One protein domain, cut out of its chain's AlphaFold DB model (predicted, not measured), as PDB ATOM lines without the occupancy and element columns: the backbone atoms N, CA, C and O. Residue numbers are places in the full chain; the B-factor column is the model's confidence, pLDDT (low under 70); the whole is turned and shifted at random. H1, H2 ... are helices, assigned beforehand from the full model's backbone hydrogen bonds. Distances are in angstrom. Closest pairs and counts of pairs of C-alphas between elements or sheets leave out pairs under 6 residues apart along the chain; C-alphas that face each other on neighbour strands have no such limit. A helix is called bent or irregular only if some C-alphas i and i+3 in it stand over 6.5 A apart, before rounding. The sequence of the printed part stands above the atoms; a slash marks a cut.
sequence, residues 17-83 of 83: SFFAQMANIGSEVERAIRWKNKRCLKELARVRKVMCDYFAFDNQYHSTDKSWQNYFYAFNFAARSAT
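Overview. This is residues 17 to 83 of the 83 residues of an uncharacterized protein of Candidatus Omnitrophica bacterium CG11_big_fil_rev_8_21_14_0_20_42_13 (UniProt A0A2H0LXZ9). Two helices, H1 and H2, make a helical hairpin shaped like a narrow V, joined at its point by a tight turn, and a third helix, H3, begins near the open end of the V by the first residues of H1. H3 reaches away from there, and its later part, together with the last residues of the printed part, sticks out from residue 73 to residue 83. The printed part has 67 residues with three named helices, in the order H1, H2, H3, and no named strand; the class is all helix. The whole is compact, with a radius of gyration of the C-alphas of 12.5 A, and the C-alphas span 34 by 27 by 16 A.

Along the chain. The printed part begins at Ser 17, just before H1, residues 18 to 33, which measures 22.3 A from first to last C-alpha and starts with C-alpha 18 at (106.361, 198.888, 208.195). H2, residues 38 to 56, is the longest helix by residues and measures 26.6 A; it begins with C-alpha 38 at (128.855, 184.818, 195.716). H2 is irregular, with C-alphas 39 and 42 lying 8.0 A apart. H3, residues 65 to 81, measures 23.7 A and ends with C-alpha 81 at (101.812, 183.231, 194.843). H3 is irregular too, with C-alphas 71 and 74 lying 7.0 A apart, and it has a kink of 45 degrees near residue 72.

Arrangement. H1 and H2 form a helical hairpin and run opposite ways at a shallow tilt of 33 degrees, only just short of steep. They touch, and their closest C-alphas are those of Ile 33 and Leu 41, 5.9 A apart. H1 touches H2 with residues 26 to 33 alone. H1 and H3 are close but not clearly touching, with 1 pair of C-alphas within 8 A, that of Phe 18 and Asp 65 at 7.4 A. They run the same way at a steep tilt of 69 degrees, only just short of about perpendicular. H2 and H3 are apart. Every O i to N i+4 pair is within hydrogen-bond range in H1, against 12 of 15 in H2 and 11 of 13 in H3.

Size, cuts and confidence. The two C-alphas farthest apart are those of Asp 58 and Thr 83, at 38.0 A. Residues 34 to 39 stand free, and so do residues 73 to 83, of which 73 to 81 belong to H3; without these stretches the body has 50 residues and spans 24 by 24 by 19 A. The link from H1 to H2 is tight, with 4 residues, and the link from H2 to H3 is short, with 8 residues. The printed part has no cut, and it ends at Thr 83, the chain's last residue. The mean pLDDT of the printed part is 86.2; residues 36 to 40 and 79 to 83 are under 70.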
ATOM      1  N   SER A  17     103.543 196.007 210.966       91.81
ATOM      2  CA  SER A  17     103.967 197.393 210.783       91.81
ATOM      3  C   SER A  17     105.103 197.477 209.761       91.81
ATOM      4  O   SER A  17     105.864 196.524 209.574       91.81
ATOM      5  N   PHE A  18     105.264 198.644 209.135       89.50
ATOM      6  CA  PHE A  18     106.361 198.888 208.195       89.50
ATOM      7  C   PHE A  18     107.727 198.501 208.789       89.50
ATOM      8  O   PHE A  18     108.485 197.757 208.171       89.50
ATOM      9  N   PHE A  19     108.009 198.906 210.031       91.44
ATOM     10  CA  PHE A  19     109.251 198.548 210.718       91.44
ATOM     11  C   PHE A  19     109.403 197.036 210.936       91.44
ATOM     12  O   PHE A  19     110.500 196.507 210.768       91.44
ATOM     13  N   ALA A  20     108.321 196.319 211.256       90.56
ATOM     14  CA  ALA A  20     108.361 194.866 211.423       90.56
ATOM     15  C   ALA A  20     108.610 194.134 210.090       90.56
ATOM     16  O   ALA A  20     109.395 193.183 210.048       90.56
ATOM     17  N   GLN A  21     108.006 194.602 208.993       89.31
ATOM     18  CA  GLN A  21     108.290 194.102 207.643       89.31
ATOM     19  C   GLN A  21     109.762 194.329 207.275       89.31
ATOM     20  O   GLN A  21     110.453 193.405 206.844       89.31
ATOM     21  N   MET A  22     110.271 195.538 207.514       92.25
ATOM     22  CA  MET A  22     111.655 195.902 207.208       92.25
ATOM     23  C   MET A  22     112.673 195.146 208.066       92.25
ATOM     24  O   MET A  22     113.713 194.747 207.548       92.25
ATOM     25  N   ALA A  23     112.370 194.867 209.335       92.00
ATOM     26  CA  ALA A  23     113.219 194.039 210.193       92.00
ATOM     27  C   ALA A  23     113.326 192.588 209.683       92.00
ATOM     28  O   ALA A  23     114.413 192.001 209.690       92.00
ATOM     29  N   ASN A  24     112.216 192.024 209.191       90.50
ATOM     30  CA  ASN A  24     112.210 190.703 208.558       90.50
ATOM     31  C   ASN A  24     113.057 190.706 207.276       90.50
ATOM     32  O   ASN A  24     113.963 189.888 207.130       90.50
ATOM     33  N   ILE A  25     112.825 191.685 206.390       90.81
ATOM     34  CA  ILE A  25     113.592 191.854 205.146       90.81
ATOM     35  C   ILE A  25     115.084 192.017 205.442       90.81
ATOM     36  O   ILE A  25     115.903 191.332 204.833       90.81
ATOM     37  N   GLY A  26     115.454 192.886 206.384       91.69
ATOM     38  CA  GLY A  26     116.847 193.122 206.759       91.69
ATOM     39  C   GLY A  26     117.540 191.857 207.269       91.69
ATOM     40  O   GLY A  26     118.672 191.571 206.874       91.69
ATOM     41  N   SER A  27     116.839 191.049 208.071       91.88
ATOM     42  CA  SER A  27     117.348 189.756 208.556       91.88
ATOM     43  C   SER A  27     117.592 188.766 207.413       91.88
ATOM     44  O   SER A  27     118.604 188.061 207.403       91.88
ATOM     45  N   GLU A  28     116.703 188.737 206.419       89.69
ATOM     46  CA  GLU A  28     116.834 187.876 205.240       89.69
ATOM     47  C   GLU A  28     117.936 188.331 204.282       89.69
ATOM     48  O   GLU A  28     118.713 187.500 203.805       89.69
ATOM     49  N   VAL A  29     118.071 189.641 204.059       90.38
ATOM     50  CA  VAL A  29     119.189 190.223 203.302       90.38
ATOM     51  C   VAL A  29     120.513 189.836 203.956       90.38
ATOM     52  O   VAL A  29     121.415 189.354 203.270       90.38
ATOM     53  N   GLU A  30     120.626 189.963 205.280       90.31
ATOM     54  CA  GLU A  30     121.845 189.597 206.001       90.31
ATOM     55  C   GLU A  30     122.142 188.098 205.919       90.31
ATOM     56  O   GLU A  30     123.278 187.682 205.664       90.31
ATOM     57  N   ARG A  31     121.113 187.262 206.083       88.88
ATOM     58  CA  ARG A  31     121.241 185.811 205.938       88.88
ATOM     59  C   ARG A  31     121.718 185.436 204.538       88.88
ATOM     60  O   ARG A  31     122.634 184.623 204.425       88.88
ATOM     61  N   ALA A  32     121.152 186.048 203.500       88.06
ATOM     62  CA  ALA A  32     121.534 185.814 202.113       88.06
ATOM     63  C   ALA A  32     122.969 186.282 201.815       88.06
ATOM     64  O   ALA A  32     123.706 185.579 201.126       88.06
ATOM     65  N   ILE A  33     123.412 187.411 202.385       88.19
ATOM     66  CA  ILE A  33     124.802 187.885 202.259       88.19
ATOM     67  C   ILE A  33     125.796 186.880 202.854       88.19
ATOM     68  O   ILE A  33     126.877 186.666 202.303       88.19
ATOM     69  N   ARG A  34     125.439 186.229 203.969       85.62
ATOM     70  CA  ARG A  34     126.296 185.236 204.641       85.62
ATOM     71  C   ARG A  34     126.452 183.924 203.862       85.62
ATOM     72  O   ARG A  34     127.323 183.122 204.206       85.62
ATOM     73  N   TRP A  35     125.637 183.668 202.838       85.25
ATOM     74  CA  TRP A  35     125.723 182.435 202.052       85.25
ATOM     75  C   TRP A  35     126.938 182.443 201.109       85.25
ATOM     76  O   TRP A  35     127.231 183.421 200.426       85.25
ATOM     77  N   LYS A  36     127.663 181.318 201.048       63.06
ATOM     78  CA  LYS A  36     128.983 181.216 200.389       63.06
ATOM     79  C   LYS A  36     128.972 181.339 198.855       63.06
ATOM     80  O   LYS A  36     130.045 181.500 198.276       63.06
ATOM     81  N   ASN A  37     127.817 181.276 198.185       66.50
ATOM     82  CA  ASN A  37     127.737 181.290 196.718       66.50
ATOM     83  C   ASN A  37     127.531 182.722 196.177       66.50
ATOM     84  O   ASN A  37     126.429 183.256 196.132       66.50
ATOM     85  N   LYS A  38     128.644 183.356 195.786       61.22
ATOM     86  CA  LYS A  38     128.855 184.818 195.716       61.22
ATOM     87  C   LYS A  38     128.241 185.575 194.529       61.22
ATOM     88  O   LYS A  38     128.540 186.757 194.358       61.22
ATOM     89  N   ARG A  39     127.430 184.953 193.672       68.38
ATOM     90  CA  ARG A  39     127.047 185.589 192.394       68.38
ATOM     91  C   ARG A  39     126.120 186.805 192.538       68.38
ATOM     92  O   ARG A  39     126.229 187.719 191.729       68.38
ATOM     93  N   CYS A  40     125.297 186.868 193.588       68.44
ATOM     94  CA  CYS A  40     124.288 187.928 193.766       68.44
ATOM     95  C   CYS A  40     124.546 188.864 194.965       68.44
ATOM     96  O   CYS A  40     123.651 189.589 195.388       68.44
ATOM     97  N   LEU A  41     125.764 188.881 195.523       82.56
ATOM     98  CA  LEU A  41     126.057 189.661 196.736       82.56
ATOM     99  C   LEU A  41     126.023 191.178 196.527       82.56
ATOM    100  O   LEU A  41     125.761 191.904 197.478       82.56
ATOM    101  N   LYS A  42     126.289 191.671 195.310       87.50
ATOM    102  CA  LYS A  42     126.378 193.119 195.050       87.50
ATOM    103  C   LYS A  42     125.055 193.837 195.313       87.50
ATOM    104  O   LYS A  42     125.047 194.829 196.034       87.50
ATOM    105  N   GLU A  43     123.954 193.319 194.773       88.31
ATOM    106  CA  GLU A  43     122.637 193.935 194.969       88.31
ATOM    107  C   GLU A  43     122.163 193.785 196.420       88.31
ATOM    108  O   GLU A  43     121.691 194.754 197.003       88.31
ATOM    109  N   LEU A  44     122.398 192.635 197.063       89.62
ATOM    110  CA  LEU A  44     122.083 192.452 198.487       89.62
ATOM    111  C   LEU A  44     122.878 193.408 199.391       89.62
ATOM    112  O   LEU A  44     122.319 194.014 200.302       89.62
ATOM    113  N   ALA A  45     124.172 193.595 199.119       91.75
ATOM    114  CA  ALA A  45     125.008 194.541 199.850       91.75
ATOM    115  C   ALA A  45     124.562 195.994 199.623       91.75
ATOM    116  O   ALA A  45     124.607 196.800 200.551       91.75
ATOM    117  N   ARG A  46     124.093 196.331 198.414       92.69
ATOM    118  CA  ARG A  46     123.503 197.644 198.121       92.69
ATOM    119  C   ARG A  46     122.210 197.852 198.903       92.69
ATOM    120  O   ARG A  46     122.078 198.887 199.544       92.69
ATOM    121  N   VAL A  47     121.312 196.867 198.913       94.06
ATOM    122  CA  VAL A  47     120.080 196.910 199.717       94.06
ATOM    123  C   VAL A  47     120.415 197.111 201.192       94.06
ATOM    124  O   VAL A  47     119.880 198.031 201.803       94.06
ATOM    125  N   ARG A  48     121.357 196.335 201.750       94.00
ATOM    126  CA  ARG A  48     121.826 196.521 203.132       94.00
ATOM    127  C   ARG A  48     122.335 197.943 203.367       94.00
ATOM    128  O   ARG A  48     121.956 198.559 204.355       94.00
ATOM    129  N   LYS A  49     123.176 198.469 202.472       95.94
ATOM    130  CA  LYS A  49     123.734 199.822 202.597       95.94
ATOM    131  C   LYS A  49     122.636 200.886 202.642       95.94
ATOM    132  O   LYS A  49     122.650 201.710 203.548       95.94
ATOM    133  N   VAL A  50     121.705 200.859 201.691       95.88
ATOM    134  CA  VAL A  50     120.615 201.846 201.598       95.88
ATOM    135  C   VAL A  50     119.655 201.707 202.783       95.88
ATOM    136  O   VAL A  50     119.177 202.702 203.314       95.88
ATOM    137  N   MET A  51     119.423 200.481 203.260       95.62
ATOM    138  CA  MET A  51     118.603 200.224 204.445       95.62
ATOM    139  C   MET A  51     119.243 200.796 205.713       95.62
ATOM    140  O   MET A  51     118.567 201.470 206.485       95.62
ATOM    141  N   CYS A  52     120.546 200.580 205.916       95.12
ATOM    142  CA  CYS A  52     121.268 201.196 207.027       95.12
ATOM    143  C   CYS A  52     121.256 202.725 206.928       95.12
ATOM    144  O   CYS A  52     120.999 203.374 207.936       95.12
ATOM    145  N   ASP A  53     121.496 203.286 205.736       97.31
ATOM    146  CA  ASP A  53     121.459 204.736 205.493       97.31
ATOM    147  C   ASP A  53     120.115 205.359 205.896       97.31
ATOM    148  O   ASP A  53     120.085 206.355 206.611       97.31
ATOM    149  N   TYR A  54     119.012 204.717 205.511       96.50
ATOM    150  CA  TYR A  54     117.661 205.176 205.815       96.50
ATOM    151  C   TYR A  54     117.296 205.087 207.310       96.50
ATOM    152  O   TYR A  54     116.628 205.981 207.821       96.50
ATOM    153  N   PHE A  55     117.706 204.026 208.017       94.38
ATOM    154  CA  PHE A  55     117.307 203.818 209.419       94.38
ATOM    155  C   PHE A  55     118.244 204.427 210.463       94.38
ATOM    156  O   PHE A  55     117.795 204.719 211.569       94.38
ATOM    157  N   ALA A  56     119.539 204.536 210.166       94.12
ATOM    158  CA  ALA A  56     120.562 204.833 211.170       94.12
ATOM    159  C   ALA A  56     121.437 206.047 210.832       94.12
ATOM    160  O   ALA A  56     122.242 206.450 211.671       94.12
ATOM    161  N   PHE A  57     121.308 206.610 209.630       94.88
ATOM    162  CA  PHE A  57     122.127 207.731 209.170       94.88
ATOM    163  C   PHE A  57     121.252 208.841 208.573       94.88
ATOM    164  O   PHE A  57     120.040 208.883 208.777       94.88
ATOM    165  N   ASP A  58     121.882 209.755 207.837       95.94
ATOM    166  CA  ASP A  58     121.265 210.972 207.306       95.94
ATOM    167  C   ASP A  58     120.353 210.735 206.091       95.94
ATOM    168  O   ASP A  58     119.929 211.697 205.449       95.94
ATOM    169  N   ASN A  59     120.056 209.473 205.748       95.75
ATOM    170  CA  ASN A  59     119.238 209.103 204.593       95.75
ATOM    171  C   ASN A  59     119.698 209.820 203.305       95.75
ATOM    172  O   ASN A  59     118.903 210.456 202.601       95.75
ATOM    173  N   GLN A  60     120.996 209.741 203.000       96.56
ATOM    174  CA  GLN A  60     121.613 210.386 201.835       96.56
ATOM    175  C   GLN A  60     121.011 209.910 200.507       96.56
ATOM    176  O   GLN A  60     121.057 210.625 199.508       96.56
ATOM    177  N   TYR A  61     120.438 208.704 200.483       94.12
ATOM    178  CA  TYR A  61     119.736 208.173 199.314       94.12
ATOM    179  C   TYR A  61     118.277 208.649 199.205       94.12
ATOM    180  O   TYR A  61     117.580 208.224 198.285       94.12
ATOM    181  N   HIS A  62     117.808 209.503 200.122       95.38
ATOM    182  CA  HIS A  62     116.447 210.052 200.164       95.38
ATOM    183  C   HIS A  62     115.357 208.975 200.066       95.38
ATOM    184  O   HIS A  62     114.328 209.140 199.405       95.38
ATOM    185  N   SER A  63     115.590 207.843 200.730       93.94
ATOM    186  CA  SER A  63     114.629 206.749 200.784       93.94
ATOM    187  C   SER A  63     113.418 207.147 201.624       93.94
ATOM    188  O   SER A  63     113.514 207.908 202.586       93.94
ATOM    189  N   THR A  64     112.262 206.614 201.254       95.69
ATOM    190  CA  THR A  64     110.984 206.795 201.955       95.69
ATOM    191  C   THR A  64     110.325 205.446 202.206       95.69
ATOM    192  O   THR A  64     110.574 204.484 201.469       95.69
ATOM    193  N   ASP A  65     109.413 205.375 203.173       93.81
ATOM    194  CA  ASP A  65     108.606 204.184 203.462       93.81
ATOM    195  C   ASP A  65     107.936 203.659 202.188       93.81
ATOM    196  O   ASP A  65     107.962 202.464 201.888       93.81
ATOM    197  N   LYS A  66     107.405 204.580 201.370       92.69
ATOM    198  CA  LYS A  66     106.747 204.245 200.106       92.69
ATOM    199  C   LYS A  66     107.721 203.665 199.083       92.69
ATOM    200  O   LYS A  66     107.372 202.704 198.399       92.69
ATOM    201  N   SER A  67     108.933 204.213 198.977       94.00
ATOM    202  CA  SER A  67     109.953 203.679 198.066       94.00
ATOM    203  C   SER A  67     110.365 202.251 198.438       94.00
ATOM    204  O   SER A  67     110.459 201.399 197.556       94.00
ATOM    205  N   TRP A  68     110.496 201.959 199.737       93.44
ATOM    206  CA  TRP A  68     110.796 200.619 200.240       93.44
ATOM    207  C   TRP A  68     109.658 199.636 199.979       93.44
ATOM    208  O   TRP A  68     109.895 198.542 199.462       93.44
ATOM    209  N   GLN A  69     108.421 200.046 200.271       90.06
ATOM    210  CA  GLN A  69     107.234 199.248 199.969       90.06
ATOM    211  C   GLN A  69     107.152 198.920 198.479       90.06
ATOM    212  O   GLN A  69     106.931 197.766 198.137       90.06
ATOM    213  N   ASN A  70     107.371 199.902 197.599       90.75
ATOM    214  CA  ASN A  70     107.330 199.701 196.151       90.75
ATOM    215  C   ASN A  70     108.443 198.754 195.672       90.75
ATOM    216  O   ASN A  70     108.171 197.854 194.879       90.75
ATOM    217  N   TYR A  71     109.672 198.923 196.168       90.31
ATOM    218  CA  TYR A  71     110.813 198.083 195.791       90.31
ATOM    219  C   TYR A  71     110.590 196.610 196.160       90.31
ATOM    220  O   TYR A  71     110.818 195.715 195.344       90.31
ATOM    221  N   PHE A  72     110.078 196.349 197.366       88.75
ATOM    222  CA  PHE A  72     109.786 194.989 197.826       88.75
ATOM    223  C   PHE A  72     108.394 194.480 197.434       88.75
ATOM    224  O   PHE A  72     108.097 193.308 197.656       88.75
ATOM    225  N   TYR A  73     107.546 195.302 196.808       86.00
ATOM    226  CA  TYR A  73     106.178 194.917 196.449       86.00
ATOM    227  C   TYR A  73     106.143 193.697 195.525       86.00
ATOM    228  O   TYR A  73     105.405 192.748 195.785       86.00
ATOM    229  N   ALA A  74     106.978 193.688 194.481       79.56
ATOM    230  CA  ALA A  74     107.050 192.576 193.534       79.56
ATOM    231  C   ALA A  74     107.496 191.268 194.211       79.56
ATOM    232  O   ALA A  74     106.955 190.202 193.918       79.56
ATOM    233  N   PHE A  75     108.432 191.353 195.162       75.12
ATOM    234  CA  PHE A  75     108.872 190.204 195.957       75.12
ATOM    235  C   PHE A  75     107.768 189.697 196.883       75.12
ATOM    236  O   PHE A  75     107.515 188.496 196.921       75.12
ATOM    237  N   ASN A  76     107.071 190.598 197.578       75.88
ATOM    238  CA  ASN A  76     105.951 190.243 198.451       75.88
ATOM    239  C   ASN A  76     104.812 189.585 197.659       75.88
ATOM    240  O   ASN A  76     104.235 188.594 198.103       75.88
ATOM    241  N   PHE A  77     104.523 190.096 196.460       77.62
ATOM    242  CA  PHE A  77     103.546 189.498 195.554       77.62
ATOM    243  C   PHE A  77     103.959 188.083 195.126       77.62
ATOM    244  O   PHE A  77     103.166 187.152 195.251       77.62
ATOM    245  N   ALA A  78     105.210 187.906 194.687       73.44
ATOM    246  CA  ALA A  78     105.734 186.604 194.274       73.44
ATOM    247  C   ALA A  78     105.752 185.582 195.427       73.44
ATOM    248  O   ALA A  78     105.384 184.422 195.231       73.44
ATOM    249  N   ALA A  79     106.122 186.013 196.637       66.31
ATOM    250  CA  ALA A  79     106.118 185.172 197.832       66.31
ATOM    251  C   ALA A  79     104.706 184.678 198.193       66.31
ATOM    252  O   ALA A  79     104.561 183.536 198.616       66.31
ATOM    253  N   ARG A  80     103.667 185.497 197.961       66.94
ATOM    254  CA  ARG A  80     102.260 185.117 198.168       66.94
ATOM    255  C   ARG A  80     101.753 184.108 197.137       66.94
ATOM    256  O   ARG A  80     100.918 183.279 197.456       66.94
ATOM    257  N   SER A  81     102.212 184.189 195.888       59.31
ATOM    258  CA  SER A  81     101.812 183.231 194.843       59.31
ATOM    259  C   SER A  81     102.494 181.862 194.960       59.31
ATOM    260  O   SER A  81     102.128 180.945 194.232       59.31
ATOM    261  N   ALA A  82     103.502 181.733 195.829       52.19
ATOM    262  CA  ALA A  82     104.259 180.501 196.048       52.19
ATOM    263  C   ALA A  82     103.728 179.642 197.218       52.19
ATOM    264  O   ALA A  82     104.287 178.577 197.485       52.19
ATOM    265  N   THR A  83     102.683 180.111 197.909       49.00
ATOM    266  CA  THR A  83     101.908 179.386 198.933       49.00
ATOM    267  C   THR A  83     100.567 178.947 198.387       49.00
ATOM    268  O   THR A  83     100.181 177.796 198.679       49.00
TER     269      THR A  83